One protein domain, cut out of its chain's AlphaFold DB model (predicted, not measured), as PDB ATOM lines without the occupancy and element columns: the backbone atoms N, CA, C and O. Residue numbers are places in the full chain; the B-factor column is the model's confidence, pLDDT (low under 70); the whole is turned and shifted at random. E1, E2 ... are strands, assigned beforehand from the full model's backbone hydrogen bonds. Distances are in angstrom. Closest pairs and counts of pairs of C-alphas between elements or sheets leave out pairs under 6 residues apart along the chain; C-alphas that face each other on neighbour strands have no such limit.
ATOM      1  N   GLU A 169      54.987  75.476 -59.940       91.12
ATOM      2  CA  GLU A 169      55.714  76.738 -59.788       91.12
ATOM      3  C   GLU A 169      54.720  77.891 -59.639       91.12
ATOM      4  O   GLU A 169      53.770  78.013 -60.415       91.12
ATOM      5  N   VAL A 170      54.953  78.737 -58.640       92.06
ATOM      6  CA  VAL A 170      54.184  79.957 -58.394       92.06
ATOM      7  C   VAL A 170      55.131  81.122 -58.137       92.06
ATOM      8  O   VAL A 170      56.254  80.940 -57.660       92.06
ATOM      9  N   GLU A 171      54.646  82.326 -58.408       94.81
ATOM     10  CA  GLU A 171      55.244  83.577 -57.963       94.81
ATOM     11  C   GLU A 171      54.147  84.375 -57.262       94.81
ATOM     12  O   GLU A 171      53.126  84.701 -57.869       94.81
ATOM     13  N   VAL A 172      54.313  84.601 -55.962       94.12
ATOM     14  CA  VAL A 172      53.290  85.210 -55.107       94.12
ATOM     15  C   VAL A 172      53.905  86.290 -54.236       94.12
ATOM     16  O   VAL A 172      55.025  86.154 -53.753       94.12
ATOM     17  N   GLU A 173      53.161  87.367 -54.017       95.06
ATOM     18  CA  GLU A 173      53.516  88.419 -53.070       95.06
ATOM     19  C   GLU A 173      52.526  88.402 -51.911       95.06
ATOM     20  O   GLU A 173      51.319  88.277 -52.119       95.06
ATOM     21  N   GLY A 174      53.033  88.496 -50.689       94.44
ATOM     22  CA  GLY A 174      52.191  88.413 -49.508       94.44
ATOM     23  C   GLY A 174      52.907  88.794 -48.225       94.44
ATOM     24  O   GLY A 174      54.107  89.070 -48.198       94.44
ATOM     25  N   THR A 175      52.140  88.810 -47.142       95.44
ATOM     26  CA  THR A 175      52.645  89.085 -45.797       95.44
ATOM     27  C   THR A 175      52.944  87.777 -45.083       95.44
ATOM     28  O   THR A 175      52.144  86.845 -45.116       95.44
ATOM     29  N   ILE A 176      54.079  87.712 -44.392       96.50
ATOM     30  CA  ILE A 176      54.410  86.571 -43.545       96.50
ATOM     31  C   ILE A 176      53.627  86.663 -42.239       96.50
ATOM     32  O   ILE A 176      53.774  87.620 -41.476       96.50
ATOM     33  N   ILE A 177      52.809  85.655 -41.963       95.62
ATOM     34  CA  ILE A 177      51.952  85.576 -40.782       95.62
ATOM     35  C   ILE A 177      52.194  84.274 -40.019       95.62
ATOM     36  O   ILE A 177      52.662  83.281 -40.571       95.62
ATOM     37  N   ALA A 178      51.862  84.269 -38.730       93.75
ATOM     38  CA  ALA A 178      51.768  83.035 -37.961       93.75
ATOM     39  C   ALA A 178      50.335  82.494 -38.020       93.75
ATOM     40  O   ALA A 178      49.385  83.221 -37.723       93.75
ATOM     41  N   THR A 179      50.190  81.216 -38.352       86.69
ATOM     42  CA  THR A 179      48.938  80.459 -38.262       86.69
ATOM     43  C   THR A 179      49.048  79.394 -37.167       86.69
ATOM     44  O   THR A 179      50.063  79.288 -36.474       86.69
ATOM     45  N   ARG A 180      47.985  78.612 -36.958       80.88
ATOM     46  CA  ARG A 180      48.023  77.486 -36.010       80.88
ATOM     47  C   ARG A 180      48.859  76.322 -36.542       80.88
ATOM     48  O   ARG A 180      49.381  75.539 -35.757       80.88
ATOM     49  N   GLU A 181      48.957  76.224 -37.858       78.75
ATOM     50  CA  GLU A 181      49.606  75.158 -38.609       78.75
ATOM     51  C   GLU A 181      51.081  75.468 -38.911       78.75
ATOM     52  O   GLU A 181      51.842  74.552 -39.211       78.75
ATOM     53  N   GLY A 182      51.505  76.733 -38.810       87.94
ATOM     54  CA  GLY A 182      52.896  77.138 -39.004       87.94
ATOM     55  C   GLY A 182      53.050  78.606 -39.391       87.94
ATOM     56  O   GLY A 182      52.142  79.416 -39.226       87.94
ATOM     57  N   ILE A 183      54.226  78.963 -39.901       94.50
ATOM     58  CA  ILE A 183      54.439  80.266 -40.540       94.50
ATOM     59  C   ILE A 183      53.938  80.173 -41.981       94.50
ATOM     60  O   ILE A 183      54.209  79.186 -42.662       94.50
ATOM     61  N   ALA A 184      53.206  81.185 -42.441       95.31
ATOM     62  CA  ALA A 184      52.579  81.196 -43.755       95.31
ATOM     63  C   ALA A 184      52.793  82.524 -44.490       95.31
ATOM     64  O   ALA A 184      52.998  83.562 -43.864       95.31
ATOM     65  N   LEU A 185      52.715  82.478 -45.818       95.19
ATOM     66  CA  LEU A 185      52.632  83.629 -46.710       95.19
ATOM     67  C   LEU A 185      51.163  83.845 -47.087       95.19
ATOM     68  O   LEU A 185      50.565  83.010 -47.765       95.19
ATOM     69  N   ASP A 186      50.593  84.961 -46.641       95.12
ATOM     70  CA  ASP A 186      49.221  85.374 -46.935       95.12
ATOM     71  C   ASP A 186      49.196  86.415 -48.060       95.12
ATOM     72  O   ASP A 186      49.721  87.522 -47.908       95.12
ATOM     73  N   THR A 187      48.592  86.055 -49.193       93.62
ATOM     74  CA  THR A 187      48.413  86.950 -50.348       93.62
ATOM     75  C   THR A 187      47.123  87.772 -50.260       93.62
ATOM     76  O   THR A 187      46.863  88.598 -51.132       93.62
ATOM     77  N   GLY A 188      46.281  87.530 -49.249       88.12
ATOM     78  CA  GLY A 188      44.920  88.060 -49.145       88.12
ATOM     79  C   GLY A 188      43.869  87.237 -49.903       88.12
ATOM     80  O   GLY A 188      42.690  87.308 -49.567       88.12
ATOM     81  N   GLU A 189      44.284  86.427 -50.882       84.81
ATOM     82  CA  GLU A 189      43.413  85.483 -51.603       84.81
ATOM     83  C   GLU A 189      43.690  84.026 -51.219       84.81
ATOM     84  O   GLU A 189      42.787  83.190 -51.217       84.81
ATOM     85  N   ALA A 190      44.943  83.716 -50.886       87.12
ATOM     86  CA  ALA A 190      45.389  82.394 -50.489       87.12
ATOM     87  C   ALA A 190      46.455  82.501 -49.397       87.12
ATOM     88  O   ALA A 190      47.196  83.482 -49.311       87.12
ATOM     89  N   CYS A 191      46.556  81.452 -48.586       91.00
ATOM     90  CA  CYS A 191      47.556  81.349 -47.536       91.00
ATOM     91  C   CYS A 191      48.389  80.085 -47.760       91.00
ATOM     92  O   CYS A 191      47.842  78.981 -47.788       91.00
ATOM     93  N   TYR A 192      49.697  80.256 -47.945       92.50
ATOM     94  CA  TYR A 192      50.635  79.168 -48.208       92.50
ATOM     95  C   TYR A 192      51.502  78.927 -46.979       92.50
ATOM     96  O   TYR A 192      52.199  79.840 -46.541       92.50
ATOM     97  N   LEU A 193      51.515  77.711 -46.436       91.88
ATOM     98  CA  LEU A 193      52.462  77.360 -45.376       91.88
ATOM     99  C   LEU A 193      53.884  77.404 -45.929       91.88
ATOM    100  O   LEU A 193      54.139  76.944 -47.038       91.88
ATOM    101  N   LEU A 194      54.819  77.954 -45.168       91.94
ATOM    102  CA  LEU A 194      56.214  78.012 -45.574       91.94
ATOM    103  C   LEU A 194      56.943  76.744 -45.135       91.94
ATOM    104  O   LEU A 194      56.910  76.383 -43.959       91.94
ATOM    105  N   ALA A 195      57.641  76.106 -46.077       88.25
ATOM    106  CA  ALA A 195      58.523  74.981 -45.771       88.25
ATOM    107  C   ALA A 195      59.631  75.376 -44.776       88.25
ATOM    108  O   ALA A 195      60.001  74.582 -43.913       88.25
ATOM    109  N   GLU A 196      60.109  76.622 -44.856       87.19
ATOM    110  CA  GLU A 196      61.071  77.212 -43.925       87.19
ATOM    111  C   GLU A 196      60.545  78.550 -43.379       87.19
ATOM    112  O   GLU A 196      60.106  79.402 -44.155       87.19
ATOM    113  N   PRO A 197      60.566  78.772 -42.052       88.94
ATOM    114  CA  PRO A 197      59.954  79.950 -41.451       88.94
ATOM    115  C   PRO A 197      60.691  81.243 -41.825       88.94
ATOM    116  O   PRO A 197      61.914  81.331 -41.730       88.94
ATOM    117  N   LEU A 198      59.923  82.281 -42.158       91.81
ATOM    118  CA  LEU A 198      60.406  83.643 -42.401       91.81
ATOM    119  C   LEU A 198      59.975  84.604 -41.276       91.81
ATOM    120  O   LEU A 198      59.061  84.282 -40.509       91.81
ATOM    121  N   PRO A 199      60.609  85.788 -41.148       93.62
ATOM    122  CA  PRO A 199      60.227  86.774 -40.141       93.62
ATOM    123  C   PRO A 199      58.764  87.218 -40.282       93.62
ATOM    124  O   PRO A 199      58.361  87.771 -41.300       93.62
ATOM    125  N   ILE A 200      57.965  87.013 -39.235       95.88
ATOM    126  CA  ILE A 200      56.562  87.448 -39.205       95.88
ATOM    127  C   ILE A 200      56.475  88.968 -39.407       95.88
ATOM    128  O   ILE A 200      57.240  89.733 -38.821       95.88
ATOM    129  N   GLY A 201      55.503  89.399 -40.209       92.12
ATOM    130  CA  GLY A 201      55.217  90.795 -40.522       92.12
ATOM    131  C   GLY A 201      55.985  91.345 -41.725       92.12
ATOM    132  O   GLY A 201      55.679  92.452 -42.161       92.12
ATOM    133  N   SER A 202      56.948  90.606 -42.287       92.12
ATOM    134  CA  SER A 202      57.588  91.016 -43.541       92.12
ATOM    135  C   SER A 202      56.647  90.820 -44.725       92.12
ATOM    136  O   SER A 202      55.943  89.813 -44.788       92.12
ATOM    137  N   ILE A 203      56.689  91.739 -45.688       93.75
ATOM    138  CA  ILE A 203      56.070  91.548 -47.001       93.75
ATOM    139  C   ILE A 203      57.153  91.018 -47.932       93.75
ATOM    140  O   ILE A 203      58.252  91.576 -47.989       93.75
ATOM    141  N   VAL A 204      56.864  89.923 -48.625       95.00
ATOM    142  CA  VAL A 204      57.816  89.277 -49.528       95.00
ATOM    143  C   VAL A 204      57.153  88.926 -50.847       95.00
ATOM    144  O   VAL A 204      55.968  88.592 -50.882       95.00
ATOM    145  N   ARG A 205      57.943  88.949 -51.918       95.38
ATOM    146  CA  ARG A 205      57.644  88.264 -53.171       95.38
ATOM    147  C   ARG A 205      58.450  86.974 -53.190       95.38
ATOM    148  O   ARG A 205      59.669  87.007 -53.056       95.38
ATOM    149  N   ALA A 206      57.766  85.845 -53.297       94.06
ATOM    150  CA  ALA A 206      58.369  84.523 -53.298       94.06
ATOM    151  C   ALA A 206      58.064  83.821 -54.619       94.06
ATOM    152  O   ALA A 206      56.897  83.653 -54.986       94.06
ATOM    153  N   ARG A 207      59.113  83.361 -55.301       95.19
ATOM    154  CA  ARG A 207      58.997  82.415 -56.412       95.19
ATOM    155  C   ARG A 207      59.429  81.042 -55.923       95.19
ATOM    156  O   ARG A 207      60.519  80.880 -55.377       95.19
ATOM    157  N   GLY A 208      58.587  80.034 -56.102       92.56
ATOM    158  CA  GLY A 208      58.860  78.711 -55.550       92.56
ATOM    159  C   GLY A 208      57.926  77.633 -56.057       92.56
ATOM    160  O   GLY A 208      57.067  77.874 -56.904       92.56
ATOM    161  N   ARG A 209      58.108  76.428 -55.519       93.81
ATOM    162  CA  ARG A 209      57.230  75.291 -55.798       93.81
ATOM    163  C   ARG A 209      56.219  75.152 -54.673       93.81
ATOM    164  O   ARG A 209      56.595  75.117 -53.504       93.81
ATOM    165  N   VAL A 210      54.943  75.090 -55.029       90.25
ATOM    166  CA  VAL A 210      53.853  74.776 -54.112       90.25
ATOM    167  C   VAL A 210      53.492  73.313 -54.263       90.25
ATOM    168  O   VAL A 210      53.177  72.846 -55.359       90.25
ATOM    169  N   HIS A 211      53.481  72.616 -53.136       88.56
ATOM    170  CA  HIS A 211      52.953  71.272 -53.016       88.56
ATOM    171  C   HIS A 211      51.978  71.249 -51.842       88.56
ATOM    172  O   HIS A 211      52.362  71.522 -50.706       88.56
ATOM    173  N   ARG A 212      50.701  70.953 -52.121       85.25
ATOM    174  CA  ARG A 212      49.650  70.798 -51.095       85.25
ATOM    175  C   ARG A 212      49.539  71.997 -50.140       85.25
ATOM    176  O   ARG A 212      49.496  71.848 -48.927       85.25
ATOM    177  N   GLY A 213      49.540  73.208 -50.702       85.62
ATOM    178  CA  GLY A 213      49.444  74.453 -49.930       85.62
ATOM    179  C   GLY A 213      50.721  74.847 -49.178       85.62
ATOM    180  O   GLY A 213      50.746  75.911 -48.567       85.62
ATOM    181  N   VAL A 214      51.787  74.043 -49.251       88.94
ATOM    182  CA  VAL A 214      53.109  74.390 -48.724       88.94
ATOM    183  C   VAL A 214      53.959  74.953 -49.855       88.94
ATOM    184  O   VAL A 214      54.180  74.277 -50.860       88.94
ATOM    185  N   ILE A 215      54.445  76.183 -49.703       93.19
ATOM    186  CA  ILE A 215      55.407  76.788 -50.622       93.19
ATOM    187  C   ILE A 215      56.834  76.517 -50.134       93.19
ATOM    188  O   ILE A 215      57.185  76.781 -48.983       93.19
ATOM    189  N   SER A 216      57.656  75.991 -51.040       92.81
ATOM    190  CA  SER A 216      59.113  75.905 -50.925       92.81
ATOM    191  C   SER A 216      59.721  76.989 -51.818       92.81
ATOM    192  O   SER A 216      59.787  76.801 -53.041       92.81
ATOM    193  N   PRO A 217      60.096  78.154 -51.258       87.00
ATOM    194  CA  PRO A 217      60.629  79.259 -52.042       87.00
ATOM    195  C   PRO A 217      61.987  78.880 -52.640       87.00
ATOM    196  O   PRO A 217      62.866  78.392 -51.937       87.00
ATOM    197  N   GLY A 218      62.153  79.093 -53.943       87.50
ATOM    198  CA  GLY A 218      63.461  79.042 -54.600       87.50
ATOM    199  C   GLY A 218      64.152  80.404 -54.601       87.50
ATOM    200  O   GLY A 218      65.377  80.466 -54.607       87.50
ATOM    201  N   ASP A 219      63.360  81.477 -54.571       91.38
ATOM    202  CA  ASP A 219      63.809  82.863 -54.505       91.38
ATOM    203  C   ASP A 219      62.829  83.695 -53.663       91.38
ATOM    204  O   ASP A 219      61.610  83.489 -53.731       91.38
ATOM    205  N   ILE A 220      63.364  84.595 -52.835       92.88
ATOM    206  CA  ILE A 220      62.589  85.452 -51.927       92.88
ATOM    207  C   ILE A 220      63.162  86.864 -51.970       92.88
ATOM    208  O   ILE A 220      64.316  87.092 -51.602       92.88
ATOM    209  N   GLU A 221      62.310  87.828 -52.297       94.06
ATOM    210  CA  GLU A 221      62.629  89.249 -52.246       94.06
ATOM    211  C   GLU A 221      61.773  89.947 -51.190       94.06
ATOM    212  O   GLU A 221      60.547  89.825 -51.171       94.06
ATOM    213  N   ALA A 222      62.410  90.712 -50.302       91.00
ATOM    214  CA  ALA A 222      61.683  91.582 -49.386       91.00
ATOM    215  C   ALA A 222      61.070  92.751 -50.167       91.00
ATOM    216  O   ALA A 222      61.777  93.497 -50.849       91.00
ATOM    217  N   VAL A 223      59.761  92.944 -50.027       90.31
ATOM    218  CA  VAL A 223      59.046  94.050 -50.661       90.31
ATOM    219  C   VAL A 223      58.881  95.161 -49.636       90.31
ATOM    220  O   VAL A 223      58.334  94.967 -48.551       90.31
TER     221      VAL A 223
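Overview. This is residues 169 to 223 of the 241 residues of the protein "Nucleic acid binding, OB-fold, tRNA/helicase-type" of Methanoculleus marisnigri (UniProt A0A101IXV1). A small closed barrel of five strands, with E1, E4 and E5 long and bent round it, and E2 and E3 short. The 55 printed residues hold no named helix; the ring runs E1 E2 E3 E5 E4 and back to E1, mixed, all strand. It is compact, radius of gyration of the C-alphas 9.5 A, spanning 25 by 25 by 21 A.

Along the chain. E1, residues 169 to 178, 23.1 A, begins at C-alpha 169 (55.714, 76.738, -59.788) and bends by 79 degrees at 173. E2 is 183 to 186, 9.7 A; E3 191 to 194, 9.5 A; E4 203 to 211, 21.4 A; E5 214 to 222, 19.2 A, ending at C-alpha 222 (61.683, 91.582, -49.386).

Arrangement. E1, E2 and E3 form a meander, each the antiparallel neighbour of the one before: N 175 and O 186, 2.8 A; N 185 and O 192, 2.8 A. With E4, antiparallel to E1 (N 172 and O 206, 2.9 A), they make a Greek key, a meander whose first strand neighbours the fourth. E5 is parallel to E3 (N 215 and O 193, 2.8 A) and forms a hairpin with E4 (N 216 and O 209, 2.8 A).

Size, cuts and confidence. The farthest C-alphas, Arg 212 and Val 223, are 25.1 A apart. The printed part has no cut and no long link; no printed residue is under 70 in pLDDT.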